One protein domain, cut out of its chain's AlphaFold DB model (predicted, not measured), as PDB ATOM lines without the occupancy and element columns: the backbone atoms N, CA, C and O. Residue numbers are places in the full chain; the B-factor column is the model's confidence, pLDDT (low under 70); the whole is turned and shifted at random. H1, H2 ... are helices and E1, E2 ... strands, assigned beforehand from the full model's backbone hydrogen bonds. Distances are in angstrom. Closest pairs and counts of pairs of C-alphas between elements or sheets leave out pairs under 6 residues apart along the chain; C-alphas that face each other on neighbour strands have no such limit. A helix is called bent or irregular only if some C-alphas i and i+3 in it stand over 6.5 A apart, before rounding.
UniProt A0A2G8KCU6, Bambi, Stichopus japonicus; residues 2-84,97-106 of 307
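AT A GLANCE: This is residues 2 to 84 and 97 to 106 of the 307 residues of the protein "Bambi" of Stichopus japonicus (UniProt A0A2G8KCU6). A small body made of a three-stranded sheet, E4 E3 E5, and a strand pair, E1 E2, has two helical arms: residues 2 to 10 of H1 and residues 75 to 84, with the end of H3, stick out. H3 crosses one face of the three-stranded sheet as a second layer; the short H2 sits at the far end, near E2. The 93 printed residues, of mixed class, hold three named helices and five named strands in the order H1 E1 H2 E2 E3 E4 H3 E5; both sheets are antiparallel. The whole is only just compact, close to loose, with a radius of gyration of the C-alphas of 14.8 A and spans of 45 by 35 by 20 A.

HOW THE PARTS SIT: H1, residues 2 to 12, is close to but not clearly touching H3, residues 61 to 80; their closest C-alphas, Thr 11 and Leu 68, are 8.0 A apart. E1, residues 21 to 24, and E2, residues 36 to 39, are antiparallel at 144 degrees, with N 21 and O 39 at 2.8 A. H2, residues 28 to 33, is only just irregular: C-alphas 29 and 32 are 7.0 A apart. E3, residues 43 to 47, and E4, residues 53 to 57, form an antiparallel hairpin at 161 degrees, with N 46 and O 54 at 2.8 A. The closest C-alphas of E1 and E4, Tyr 24 and Gly 56, are 5.7 A apart. E5, residues 97 to 99, is antiparallel to E3 at 167 degrees, with N 45 and O 97 at 2.8 A. H3 is on this sheet at a height of 7.9 A, over E3 and E5; its closest C-alphas to E5, Cys 67 and Cys 98, are 5.7 A apart. Every O i to N i+4 pair is within hydrogen-bond range in H1 and H3; H2 has 0 of 2, and 2 of 3 O i to N i+3 pairs.

IN THESE COORDINATES: H1 begins at C-alpha 2, (-10.250, -13.831, 18.763), and measures 15.9 A. H3 measures 28.9 A, and E5 ends at C-alpha 99, (-31.073, -18.539, 33.664).

THE WHOLE: Residues 85 to 96 are not printed, and C-alphas 84 and 97 are 23.7 A apart across the cut. Of the links printed whole, none is long. The pLDDT is under 70 at residues 2 to 18, 51 and 73 to 84.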
ATOM      1  N   ILE A   2      -9.891 -12.410  18.521       45.84
ATOM      2  CA  ILE A   2     -10.250 -13.831  18.763       45.84
ATOM      3  C   ILE A   2     -11.091 -14.056  20.041       45.84
ATOM      4  O   ILE A   2     -11.993 -14.887  20.049       45.84
ATOM      5  N   VAL A   3     -10.858 -13.278  21.106       44.62
ATOM      6  CA  VAL A   3     -11.612 -13.405  22.371       44.62
ATOM      7  C   VAL A   3     -13.076 -12.976  22.211       44.62
ATOM      8  O   VAL A   3     -13.957 -13.625  22.760       44.62
ATOM      9  N   ALA A   4     -13.354 -11.947  21.406       44.94
ATOM     10  CA  ALA A   4     -14.720 -11.485  21.156       44.94
ATOM     11  C   ALA A   4     -15.531 -12.520  20.355       44.94
ATOM     12  O   ALA A   4     -16.686 -12.777  20.671       44.94
ATOM     13  N   SER A   5     -14.900 -13.173  19.373       41.19
ATOM     14  CA  SER A   5     -15.529 -14.217  18.553       41.19
ATOM     15  C   SER A   5     -15.855 -15.483  19.355       41.19
ATOM     16  O   SER A   5     -16.901 -16.089  19.147       41.19
ATOM     17  N   TYR A   6     -14.991 -15.867  20.302       42.41
ATOM     18  CA  TYR A   6     -15.224 -17.030  21.168       42.41
ATOM     19  C   TYR A   6     -16.318 -16.770  22.214       42.41
ATOM     20  O   TYR A   6     -17.066 -17.678  22.570       42.41
ATOM     21  N   TRP A   7     -16.435 -15.527  22.692       43.31
ATOM     22  CA  TRP A   7     -17.523 -15.115  23.578       43.31
ATOM     23  C   TRP A   7     -18.869 -15.100  22.856       43.31
ATOM     24  O   TRP A   7     -19.816 -15.687  23.370       43.31
ATOM     25  N   TYR A   8     -18.920 -14.546  21.641       44.44
ATOM     26  CA  TYR A   8     -20.141 -14.488  20.832       44.44
ATOM     27  C   TYR A   8     -20.714 -15.887  20.536       44.44
ATOM     28  O   TYR A   8     -21.900 -16.128  20.739       44.44
ATOM     29  N   ALA A   9     -19.853 -16.847  20.178       42.75
ATOM     30  CA  ALA A   9     -20.258 -18.230  19.915       42.75
ATOM     31  C   ALA A   9     -20.701 -19.005  21.177       42.75
ATOM     32  O   ALA A   9     -21.474 -19.957  21.086       42.75
ATOM     33  N   LYS A  10     -20.222 -18.620  22.371       45.75
ATOM     34  CA  LYS A  10     -20.574 -19.284  23.638       45.75
ATOM     35  C   LYS A  10     -21.888 -18.768  24.230       45.75
ATOM     36  O   LYS A  10     -22.610 -19.543  24.852       45.75
ATOM     37  N   THR A  11     -22.220 -17.497  24.005       47.69
ATOM     38  CA  THR A  11     -23.530 -16.921  24.349       47.69
ATOM     39  C   THR A  11     -24.651 -17.473  23.467       47.69
ATOM     40  O   THR A  11     -25.746 -17.735  23.961       47.69
ATOM     41  N   GLU A  12     -24.357 -17.768  22.199       48.03
ATOM     42  CA  GLU A  12     -25.311 -18.360  21.247       48.03
ATOM     43  C   GLU A  12     -25.704 -19.808  21.599       48.03
ATOM     44  O   GLU A  12     -26.793 -20.255  21.267       48.03
ATOM     45  N   GLN A  13     -24.853 -20.544  22.326       49.03
ATOM     46  CA  GLN A  13     -25.160 -21.921  22.740       49.03
ATOM     47  C   GLN A  13     -26.081 -22.034  23.965       49.03
ATOM     48  O   GLN A  13     -26.590 -23.124  24.225       49.03
ATOM     49  N   ARG A  14     -26.288 -20.959  24.741       53.41
ATOM     50  CA  ARG A  14     -27.177 -20.981  25.922       53.41
ATOM     51  C   ARG A  14     -28.544 -20.367  25.679       53.41
ATOM     52  O   ARG A  14     -29.506 -20.799  26.306       53.41
ATOM     53  N   ILE A  15     -28.635 -19.398  24.776       56.25
ATOM     54  CA  ILE A  15     -29.918 -18.880  24.318       56.25
ATOM     55  C   ILE A  15     -30.462 -19.936  23.359       56.25
ATOM     56  O   ILE A  15     -30.059 -20.000  22.200       56.25
ATOM     57  N   ARG A  16     -31.315 -20.838  23.852       55.56
ATOM     58  CA  ARG A  16     -32.022 -21.787  22.987       55.56
ATOM     59  C   ARG A  16     -33.001 -21.009  22.116       55.56
ATOM     60  O   ARG A  16     -34.159 -20.844  22.473       55.56
ATOM     61  N   ILE A  17     -32.530 -20.539  20.967       58.09
ATOM     62  CA  ILE A  17     -33.363 -19.944  19.921       58.09
ATOM     63  C   ILE A  17     -34.223 -21.081  19.340       58.09
ATOM     64  O   ILE A  17     -33.847 -21.719  18.360       58.09
ATOM     65  N   GLY A  18     -35.324 -21.426  20.008       57.88
ATOM     66  CA  GLY A  18     -36.231 -22.485  19.557       57.88
ATOM     67  C   GLY A  18     -37.252 -22.960  20.590       57.88
ATOM     68  O   GLY A  18     -38.386 -23.239  20.208       57.88
ATOM     69  N   ASP A  19     -36.897 -22.981  21.879       76.25
ATOM     70  CA  ASP A  19     -37.781 -23.467  22.944       76.25
ATOM     71  C   ASP A  19     -38.204 -22.297  23.844       76.25
ATOM     72  O   ASP A  19     -37.369 -21.626  24.448       76.25
ATOM     73  N   LYS A  20     -39.513 -22.035  23.924       89.81
ATOM     74  CA  LYS A  20     -40.067 -21.031  24.842       89.81
ATOM     75  C   LYS A  20     -39.914 -21.509  26.283       89.81
ATOM     76  O   LYS A  20     -40.394 -22.591  26.611       89.81
ATOM     77  N   VAL A  21     -39.315 -20.682  27.134       91.81
ATOM     78  CA  VAL A  21     -39.121 -20.962  28.559       91.81
ATOM     79  C   VAL A  21     -40.192 -20.273  29.402       91.81
ATOM     80  O   VAL A  21     -40.531 -19.108  29.175       91.81
ATOM     81  N   HIS A  22     -40.731 -20.984  30.386       93.69
ATOM     82  CA  HIS A  22     -41.654 -20.449  31.379       93.69
ATOM     83  C   HIS A  22     -40.872 -19.936  32.580       93.69
ATOM     84  O   HIS A  22     -40.051 -20.648  33.145       93.69
ATOM     85  N   CYS A  23     -41.163 -18.724  33.029       94.94
ATOM     86  CA  CYS A  23     -40.496 -18.112  34.170       94.94
ATOM     87  C   CYS A  23     -41.505 -17.722  35.241       94.94
ATOM     88  O   CYS A  23     -42.651 -17.379  34.947       94.94
ATOM     89  N   TYR A  24     -41.055 -17.694  36.493       95.00
ATOM     90  CA  TYR A  24     -41.808 -17.060  37.566       95.00
ATOM     91  C   TYR A  24     -41.728 -15.535  37.436       95.00
ATOM     92  O   TYR A  24     -40.654 -14.968  37.220       95.00
ATOM     93  N   CYS A  25     -42.858 -14.859  37.605       94.81
ATOM     94  CA  CYS A  25     -42.973 -13.414  37.508       94.81
ATOM     95  C   CYS A  25     -43.791 -12.862  38.671       94.81
ATOM     96  O   CYS A  25     -44.973 -13.160  38.802       94.81
ATOM     97  N   ASN A  26     -43.192 -11.986  39.479       93.12
ATOM     98  CA  ASN A  26     -43.865 -11.371  40.628       93.12
ATOM     99  C   ASN A  26     -44.422  -9.963  40.353       93.12
ATOM    100  O   ASN A  26     -44.876  -9.281  41.272       93.12
ATOM    101  N   SER A  27     -44.386  -9.512  39.099       89.88
ATOM    102  CA  SER A  27     -44.937  -8.220  38.685       89.88
ATOM    103  C   SER A  27     -46.477  -8.268  38.640       89.88
ATOM    104  O   SER A  27     -47.033  -9.293  38.246       89.88
ATOM    105  N   PRO A  28     -47.204  -7.174  38.958       90.31
ATOM    106  CA  PRO A  28     -48.676  -7.153  38.935       90.31
ATOM    107  C   PRO A  28     -49.280  -7.506  37.566       90.31
ATOM    108  O   PRO A  28     -50.375  -8.052  37.481       90.31
ATOM    109  N   ARG A  29     -48.534  -7.257  36.488       88.25
ATOM    110  CA  ARG A  29     -48.885  -7.627  35.107       88.25
ATOM    111  C   ARG A  29     -48.965  -9.144  34.875       88.25
ATOM    112  O   ARG A  29     -49.640  -9.571  33.949       88.25
ATOM    113  N   CYS A  30     -48.357  -9.951  35.743       93.62
ATOM    114  CA  CYS A  30     -48.355 -11.411  35.649       93.62
ATOM    115  C   CYS A  30     -49.462 -12.082  36.483       93.62
ATOM    116  O   CYS A  30     -49.618 -13.298  36.418       93.62
ATOM    117  N   VAL A  31     -50.269 -11.324  37.241       92.75
ATOM    118  CA  VAL A  31     -51.353 -11.880  38.081       92.75
ATOM    119  C   VAL A  31     -52.407 -12.597  37.234       92.75
ATOM    120  O   VAL A  31     -52.862 -13.676  37.605       92.75
ATOM    121  N   GLY A  32     -52.740 -12.047  36.060       92.06
ATOM    122  CA  GLY A  32     -53.665 -12.676  35.108       92.06
ATOM    123  C   GLY A  32     -53.141 -13.977  34.488       92.06
ATOM    124  O   GLY A  32     -53.921 -14.745  33.940       92.06
ATOM    125  N   TYR A  33     -51.841 -14.242  34.627       91.44
ATOM    126  CA  TYR A  33     -51.148 -15.426  34.119       91.44
ATOM    127  C   TYR A  33     -50.598 -16.287  35.265       91.44
ATOM    128  O   TYR A  33     -49.583 -16.958  35.115       91.44
ATOM    129  N   SER A  34     -51.228 -16.228  36.444       91.81
ATOM    130  CA  SER A  34     -50.844 -17.027  37.615       91.81
ATOM    131  C   SER A  34     -49.385 -16.837  38.060       91.81
ATOM    132  O   SER A  34     -48.755 -17.780  38.528       91.81
ATOM    133  N   TYR A  35     -48.852 -15.614  37.949       94.06
ATOM    134  CA  TYR A  35     -47.451 -15.279  38.259       94.06
ATOM    135  C   TYR A  35     -46.430 -16.014  37.381       94.06
ATOM    136  O   TYR A  35     -45.292 -16.250  37.788       94.06
ATOM    137  N   MET A  36     -46.828 -16.351  36.156       94.12
ATOM    138  CA  MET A  36     -45.974 -16.968  35.150       94.12
ATOM    139  C   MET A  36     -45.877 -16.061  33.924       94.12
ATOM    140  O   MET A  36     -46.806 -15.321  33.601       94.12
ATOM    141  N   CYS A  37     -44.739 -16.103  33.246       94.94
ATOM    142  CA  CYS A  37     -44.533 -15.455  31.954       94.94
ATOM    143  C   CYS A  37     -43.746 -16.395  31.033       94.94
ATOM    144  O   CYS A  37     -43.155 -17.369  31.505       94.94
ATOM    145  N   VAL A  38     -43.750 -16.117  29.729       93.81
ATOM    146  CA  VAL A  38     -43.071 -16.934  28.715       93.81
ATOM    147  C   VAL A  38     -42.064 -16.073  27.963       93.81
ATOM    148  O   VAL A  38     -42.412 -14.988  27.507       93.81
ATOM    149  N   SER A  39     -40.836 -16.564  27.815       91.75
ATOM    150  CA  SER A  39     -39.738 -15.873  27.134       91.75
ATOM    151  C   SER A  39     -39.061 -16.782  26.110       91.75
ATOM    152  O   SER A  39     -39.038 -17.999  26.267       91.75
ATOM    153  N   GLU A  40     -38.484 -16.192  25.066       90.69
ATOM    154  CA  GLU A  40     -37.559 -16.874  24.144       90.69
ATOM    155  C   GLU A  40     -36.093 -16.741  24.592       90.69
ATOM    156  O   GLU A  40     -35.210 -17.425  24.080       90.69
ATOM    157  N   TYR A  41     -35.825 -15.856  25.554       88.69
ATOM    158  CA  TYR A  41     -34.481 -15.437  25.936       88.69
ATOM    159  C   TYR A  41     -34.076 -15.863  27.343       88.69
ATOM    160  O   TYR A  41     -32.885 -15.859  27.628       88.69
ATOM    161  N   GLY A  42     -35.010 -16.217  28.228       91.31
ATOM    162  CA  GLY A  42     -34.676 -16.656  29.584       91.31
ATOM    163  C   GLY A  42     -35.486 -15.993  30.689       91.31
ATOM    164  O   GLY A  42     -36.370 -15.160  30.468       91.31
ATOM    165  N   CYS A  43     -35.123 -16.342  31.916       93.38
ATOM    166  CA  CYS A  43     -35.659 -15.777  33.144       93.38
ATOM    167  C   CYS A  43     -34.617 -14.890  33.828       93.38
ATOM    168  O   CYS A  43     -33.416 -15.159  33.755       93.38
ATOM    169  N   PHE A  44     -35.075 -13.881  34.569       92.81
ATOM    170  CA  PHE A  44     -34.213 -13.054  35.412       92.81
ATOM    171  C   PHE A  44     -34.674 -13.038  36.876       92.81
ATOM    172  O   PHE A  44     -35.852 -13.234  37.201       92.81
ATOM    173  N   SER A  45     -33.717 -12.784  37.768       90.81
ATOM    174  CA  SER A  45     -33.911 -12.422  39.174       90.81
ATOM    175  C   SER A  45     -32.986 -11.264  39.521       90.81
ATOM    176  O   SER A  45     -31.786 -11.346  39.286       90.81
ATOM    177  N   GLN A  46     -33.532 -10.186  40.070       88.62
ATOM    178  CA  GLN A  46     -32.788  -8.984  40.424       88.62
ATOM    179  C   GLN A  46     -33.141  -8.508  41.826       88.62
ATOM    180  O   GLN A  46     -34.315  -8.354  42.156       88.62
ATOM    181  N   VAL A  47     -32.127  -8.189  42.625       84.44
ATOM    182  CA  VAL A  47     -32.318  -7.438  43.871       84.44
ATOM    183  C   VAL A  47     -32.459  -5.950  43.544       84.44
ATOM    184  O   VAL A  47     -31.593  -5.351  42.905       84.44
ATOM    185  N   THR A  48     -33.575  -5.362  43.958       78.94
ATOM    186  CA  THR A  48     -33.861  -3.924  43.847       78.94
ATOM    187  C   THR A  48     -33.210  -3.139  44.992       78.94
ATOM    188  O   THR A  48     -32.777  -3.715  45.989       78.94
ATOM    189  N   THR A  49     -33.175  -1.808  44.875       76.12
ATOM    190  CA  THR A  49     -32.634  -0.893  45.899       76.12
ATOM    191  C   THR A  49     -33.286  -1.063  47.267       76.12
ATOM    192  O   THR A  49     -32.626  -0.901  48.289       76.12
ATOM    193  N   ASP A  50     -34.557  -1.461  47.284       76.88
ATOM    194  CA  ASP A  50     -35.349  -1.611  48.505       76.88
ATOM    195  C   ASP A  50     -35.169  -2.996  49.137       76.88
ATOM    196  O   ASP A  50     -35.997  -3.427  49.937       76.88
ATOM    197  N   SER A  51     -34.128  -3.740  48.745       69.94
ATOM    198  CA  SER A  51     -33.906  -5.151  49.093       69.94
ATOM    199  C   SER A  51     -35.036  -6.100  48.660       69.94
ATOM    200  O   SER A  51     -35.071  -7.261  49.060       69.94
ATOM    201  N   SER A  52     -35.954  -5.634  47.804       79.56
ATOM    202  CA  SER A  52     -37.007  -6.474  47.231       79.56
ATOM    203  C   SER A  52     -36.490  -7.222  46.000       79.56
ATOM    204  O   SER A  52     -35.642  -6.711  45.265       79.56
ATOM    205  N   TYR A  53     -36.989  -8.431  45.757       83.94
ATOM    206  CA  TYR A  53     -36.606  -9.224  44.591       83.94
ATOM    207  C   TYR A  53     -37.582  -8.971  43.447       83.94
ATOM    208  O   TYR A  53     -38.782  -9.174  43.606       83.94
ATOM    209  N   SER A  54     -37.070  -8.579  42.289       89.25
ATOM    210  CA  SER A  54     -37.804  -8.506  41.029       89.25
ATOM    211  C   SER A  54     -37.494  -9.748  40.199       89.25
ATOM    212  O   SER A  54     -36.325 -10.088  40.012       89.25
ATOM    213  N   ARG A  55     -38.525 -10.451  39.728       91.38
ATOM    214  CA  ARG A  55     -38.398 -11.676  38.931       91.38
ATOM    215  C   ARG A  55     -39.320 -11.611  37.725       91.38
ATOM    216  O   ARG A  55     -40.439 -11.100  37.827       91.38
ATOM    217  N   GLY A  56     -38.870 -12.160  36.607       93.62
ATOM    218  CA  GLY A  56     -39.685 -12.221  35.403       93.62
ATOM    219  C   GLY A  56     -38.946 -12.774  34.196       93.62
ATOM    220  O   GLY A  56     -37.924 -13.453  34.326       93.62
ATOM    221  N   CYS A  57     -39.498 -12.457  33.032       94.81
ATOM    222  CA  CYS A  57     -39.030 -12.879  31.723       94.81
ATOM    223  C   CYS A  57     -38.078 -11.859  31.111       94.81
ATOM    224  O   CYS A  57     -38.248 -10.650  31.266       94.81
ATOM    225  N   VAL A  58     -37.076 -12.351  30.396       92.56
ATOM    226  CA  VAL A  58     -36.217 -11.514  29.563       92.56
ATOM    227  C   VAL A  58     -36.946 -11.298  28.238       92.56
ATOM    228  O   VAL A  58     -37.106 -12.233  27.463       92.56
ATOM    229  N   GLU A  59     -37.457 -10.094  28.004       87.25
ATOM    230  CA  GLU A  59     -38.249  -9.769  26.801       87.25
ATOM    231  C   GLU A  59     -37.571  -8.682  25.955       87.25
ATOM    232  O   GLU A  59     -37.564  -8.759  24.730       87.25
ATOM    233  N   ASP A  60     -36.933  -7.710  26.610       86.00
ATOM    234  CA  ASP A  60     -36.316  -6.564  25.948       86.00
ATOM    235  C   ASP A  60     -34.811  -6.758  25.722       86.00
ATOM    236  O   ASP A  60     -34.098  -7.279  26.586       86.00
ATOM    237  N   LEU A  61     -34.299  -6.197  24.618       82.81
ATOM    238  CA  LEU A  61     -32.862  -6.139  24.301       82.81
ATOM    239  C   LEU A  61     -32.027  -5.569  25.457       82.81
ATOM    240  O   LEU A  61     -30.939  -6.060  25.742       82.81
ATOM    241  N   VAL A  62     -32.572  -4.588  26.182       86.94
ATOM    242  CA  VAL A  62     -31.919  -3.998  27.359       86.94
ATOM    243  C   VAL A  62     -31.701  -5.043  28.453       86.94
ATOM    244  O   VAL A  62     -30.636  -5.087  29.063       86.94
ATOM    245  N   MET A  63     -32.688  -5.901  28.726       85.69
ATOM    246  CA  MET A  63     -32.547  -6.924  29.764       85.69
ATOM    247  C   MET A  63     -31.610  -8.048  29.314       85.69
ATOM    248  O   MET A  63     -30.839  -8.554  30.129       85.69
ATOM    249  N   ILE A  64     -31.613  -8.379  28.020       86.31
ATOM    250  CA  ILE A  64     -30.659  -9.323  27.423       86.31
ATOM    251  C   ILE A  64     -29.224  -8.827  27.641       86.31
ATOM    252  O   ILE A  64     -28.400  -9.561  28.186       86.31
ATOM    253  N   GLU A  65     -28.926  -7.570  27.305       86.38
ATOM    254  CA  GLU A  65     -27.598  -6.980  27.521       86.38
ATOM    255  C   GLU A  65     -27.181  -7.017  28.997       86.38
ATOM    256  O   GLU A  65     -26.043  -7.371  29.314       86.38
ATOM    257  N   ARG A  66     -28.106  -6.722  29.920       86.94
ATOM    258  CA  ARG A  66     -27.831  -6.783  31.364       86.94
ATOM    259  C   ARG A  66     -27.544  -8.207  31.845       86.94
ATOM    260  O   ARG A  66     -26.665  -8.387  32.685       86.94
ATOM    261  N   CYS A  67     -28.239  -9.212  31.315       86.44
ATOM    262  CA  CYS A  67     -27.962 -10.615  31.620       86.44
ATOM    263  C   CYS A  67     -26.560 -11.037  31.166       86.44
ATOM    264  O   CYS A  67     -25.832 -11.673  31.927       86.44
ATOM    265  N   LEU A  68     -26.156 -10.624  29.963       84.19
ATOM    266  CA  LEU A  68     -24.819 -10.897  29.433       84.19
ATOM    267  C   LEU A  68     -23.722 -10.240  30.287       84.19
ATOM    268  O   LEU A  68     -22.711 -10.868  30.602       84.19
ATOM    269  N   GLN A  69     -23.943  -8.997  30.723       82.94
ATOM    270  CA  GLN A  69     -23.017  -8.284  31.610       82.94
ATOM    271  C   GLN A  69     -22.908  -8.946  32.992       82.94
ATOM    272  O   GLN A  69     -21.805  -9.091  33.526       82.94
ATOM    273  N   ALA A  70     -24.026  -9.398  33.566       76.62
ATOM    274  CA  ALA A  70     -24.041 -10.071  34.865       76.62
ATOM    275  C   ALA A  70     -23.248 -11.396  34.857       76.62
ATOM    276  O   ALA A  70     -22.544 -11.716  35.823       76.62
ATOM    277  N   GLU A  71     -23.295 -12.155  33.758       72.56
ATOM    278  CA  GLU A  71     -22.462 -13.354  33.589       72.56
ATOM    279  C   GLU A  71     -20.959 -13.015  33.524       72.56
ATOM    280  O   GLU A  71     -20.127 -13.716  34.111       72.56
ATOM    281  N   GLU A  72     -20.579 -11.911  32.877       70.38
ATOM    282  CA  GLU A  72     -19.177 -11.477  32.824       70.38
ATOM    283  C   GLU A  72     -18.657 -11.064  34.212       70.38
ATOM    284  O   GLU A  72     -17.543 -11.420  34.617       70.38
ATOM    285  N   GLU A  73     -19.470 -10.336  34.977       68.88
ATOM    286  CA  GLU A  73     -19.110  -9.910  36.325       68.88
ATOM    287  C   GLU A  73     -18.987 -11.077  37.304       68.88
ATOM    288  O   GLU A  73     -18.065 -11.098  38.125       68.88
ATOM    289  N   THR A  74     -19.870 -12.073  37.218       66.12
ATOM    290  CA  THR A  74     -19.771 -13.281  38.052       66.12
ATOM    291  C   THR A  74     -18.502 -14.076  37.740       66.12
ATOM    292  O   THR A  74     -17.811 -14.501  38.670       66.12
ATOM    293  N   PHE A  75     -18.109 -14.186  36.467       65.06
ATOM    294  CA  PHE A  75     -16.841 -14.810  36.077       65.06
ATOM    295  C   PHE A  75     -15.618 -14.033  36.596       65.06
ATOM    296  O   PHE A  75     -14.680 -14.624  37.140       65.06
ATOM    297  N   LYS A  76     -15.633 -12.696  36.507       65.19
ATOM    298  CA  LYS A  76     -14.578 -11.844  37.086       65.19
ATOM    299  C   LYS A  76     -14.492 -11.995  38.607       65.19
ATOM    300  O   LYS A  76     -13.387 -12.059  39.146       65.19
ATOM    301  N   ARG A  77     -15.630 -12.095  39.305       62.53
ATOM    302  CA  ARG A  77     -15.691 -12.302  40.764       62.53
ATOM    303  C   ARG A  77     -15.148 -13.669  41.182       62.53
ATOM    304  O   ARG A  77     -14.382 -13.723  42.139       62.53
ATOM    305  N   LEU A  78     -15.475 -14.737  40.453       61.75
ATOM    306  CA  LEU A  78     -14.947 -16.086  40.709       61.75
ATOM    307  C   LEU A  78     -13.425 -16.160  40.511       61.75
ATOM    308  O   LEU A  78     -12.729 -16.787  41.304       61.75
ATOM    309  N   ASN A  79     -12.886 -15.458  39.510       59.72
ATOM    310  CA  ASN A  79     -11.436 -15.387  39.311       59.72
ATOM    311  C   ASN A  79     -10.734 -14.512  40.361       59.72
ATOM    312  O   ASN A  79      -9.597 -14.791  40.739       59.72
ATOM    313  N   LYS A  80     -11.403 -13.468  40.865       58.31
ATOM    314  CA  LYS A  80     -10.856 -12.587  41.906       58.31
ATOM    315  C   LYS A  80     -10.949 -13.201  43.309       58.31
ATOM    316  O   LYS A  80     -10.086 -12.920  44.130       58.31
ATOM    317  N   SER A  81     -11.908 -14.092  43.594       52.53
ATOM    318  CA  SER A  81     -12.021 -14.746  44.913       52.53
ATOM    319  C   SER A  81     -10.902 -15.750  45.213       52.53
ATOM    320  O   SER A  81     -10.749 -16.163  46.358       52.53
ATOM    321  N   LEU A  82     -10.096 -16.123  44.214       51.75
ATOM    322  CA  LEU A  82      -8.842 -16.859  44.406       51.75
ATOM    323  C   LEU A  82      -7.691 -15.959  44.891       51.75
ATOM    324  O   LEU A  82      -6.661 -16.469  45.323       51.75
ATOM    325  N   ILE A  83      -7.847 -14.629  44.853       48.75
ATOM    326  CA  ILE A  83      -6.805 -13.661  45.210       48.75
ATOM    327  C   ILE A  83      -7.436 -12.499  46.001       48.75
ATOM    328  O   ILE A  83      -7.813 -11.478  45.437       48.75
ATOM    329  N   LYS A  84      -7.455 -12.639  47.333       41.25
ATOM    330  CA  LYS A  84      -7.784 -11.623  48.360       41.25
ATOM    331  C   LYS A  84      -9.273 -11.413  48.673       41.25
ATOM    332  O   LYS A  84     -10.019 -10.761  47.947       41.25
ATOM    333  N   SER A  97     -29.281 -11.991  38.193       87.69
ATOM    334  CA  SER A  97     -28.994 -13.370  37.823       87.69
ATOM    335  C   SER A  97     -29.954 -13.794  36.723       87.69
ATOM    336  O   SER A  97     -31.153 -13.514  36.816       87.69
ATOM    337  N   CYS A  98     -29.431 -14.458  35.693       90.19
ATOM    338  CA  CYS A  98     -30.206 -14.923  34.549       90.19
ATOM    339  C   CYS A  98     -30.001 -16.422  34.329       90.19
ATOM    340  O   CYS A  98     -28.932 -16.966  34.609       90.19
ATOM    341  N   CYS A  99     -31.052 -17.096  33.874       89.50
ATOM    342  CA  CYS A  99     -31.073 -18.539  33.664       89.50
ATOM    343  C   CYS A  99     -32.052 -18.902  32.540       89.50
ATOM    344  O   CYS A  99     -32.909 -18.098  32.178       89.50
ATOM    345  N   TYR A 100     -31.901 -20.101  31.972       89.56
ATOM    346  CA  TYR A 100     -32.522 -20.466  30.690       89.56
ATOM    347  C   TYR A 100     -33.332 -21.771  30.747       89.56
ATOM    348  O   TYR A 100     -33.790 -22.246  29.712       89.56
ATOM    349  N   ASP A 101     -33.511 -22.344  31.939       89.19
ATOM    350  CA  ASP A 101     -34.336 -23.539  32.148       89.19
ATOM    351  C   ASP A 101     -35.744 -23.150  32.629       89.19
ATOM    352  O   ASP A 101     -35.925 -22.112  33.275       89.19
ATOM    353  N   ASP A 102     -36.743 -23.997  32.362       91.12
ATOM    354  CA  ASP A 102     -38.119 -23.763  32.814       91.12
ATOM    355  C   ASP A 102     -38.184 -23.570  34.335       91.12
ATOM    356  O   ASP A 102     -37.714 -24.387  35.128       91.12
ATOM    357  N   MET A 103     -38.788 -22.456  34.740       90.12
ATOM    358  CA  MET A 103     -38.967 -22.002  36.118       90.12
ATOM    359  C   MET A 103     -37.666 -21.945  36.936       90.12
ATOM    360  O   MET A 103     -37.693 -22.000  38.166       90.12
ATOM    361  N   CYS A 104     -36.511 -21.758  36.289       90.62
ATOM    362  CA  CYS A 104     -35.207 -21.703  36.957       90.62
ATOM    363  C   CYS A 104     -35.096 -20.579  38.003       90.62
ATOM    364  O   CYS A 104     -34.395 -20.712  39.006       90.62
ATOM    365  N   ASN A 105     -35.828 -19.479  37.815       91.69
ATOM    366  CA  ASN A 105     -35.855 -18.352  38.745       91.69
ATOM    367  C   ASN A 105     -36.803 -18.557  39.947       91.69
ATOM    368  O   ASN A 105     -36.873 -17.686  40.817       91.69
ATOM    369  N   TYR A 106     -37.509 -19.693  40.012       87.75
ATOM    370  CA  TYR A 106     -38.355 -20.075  41.143       87.75
ATOM    371  C   TYR A 106     -37.553 -20.767  42.254       87.75
ATOM    372  O   TYR A 106     -37.704 -20.420  43.419       87.75
TER     373      TYR A 106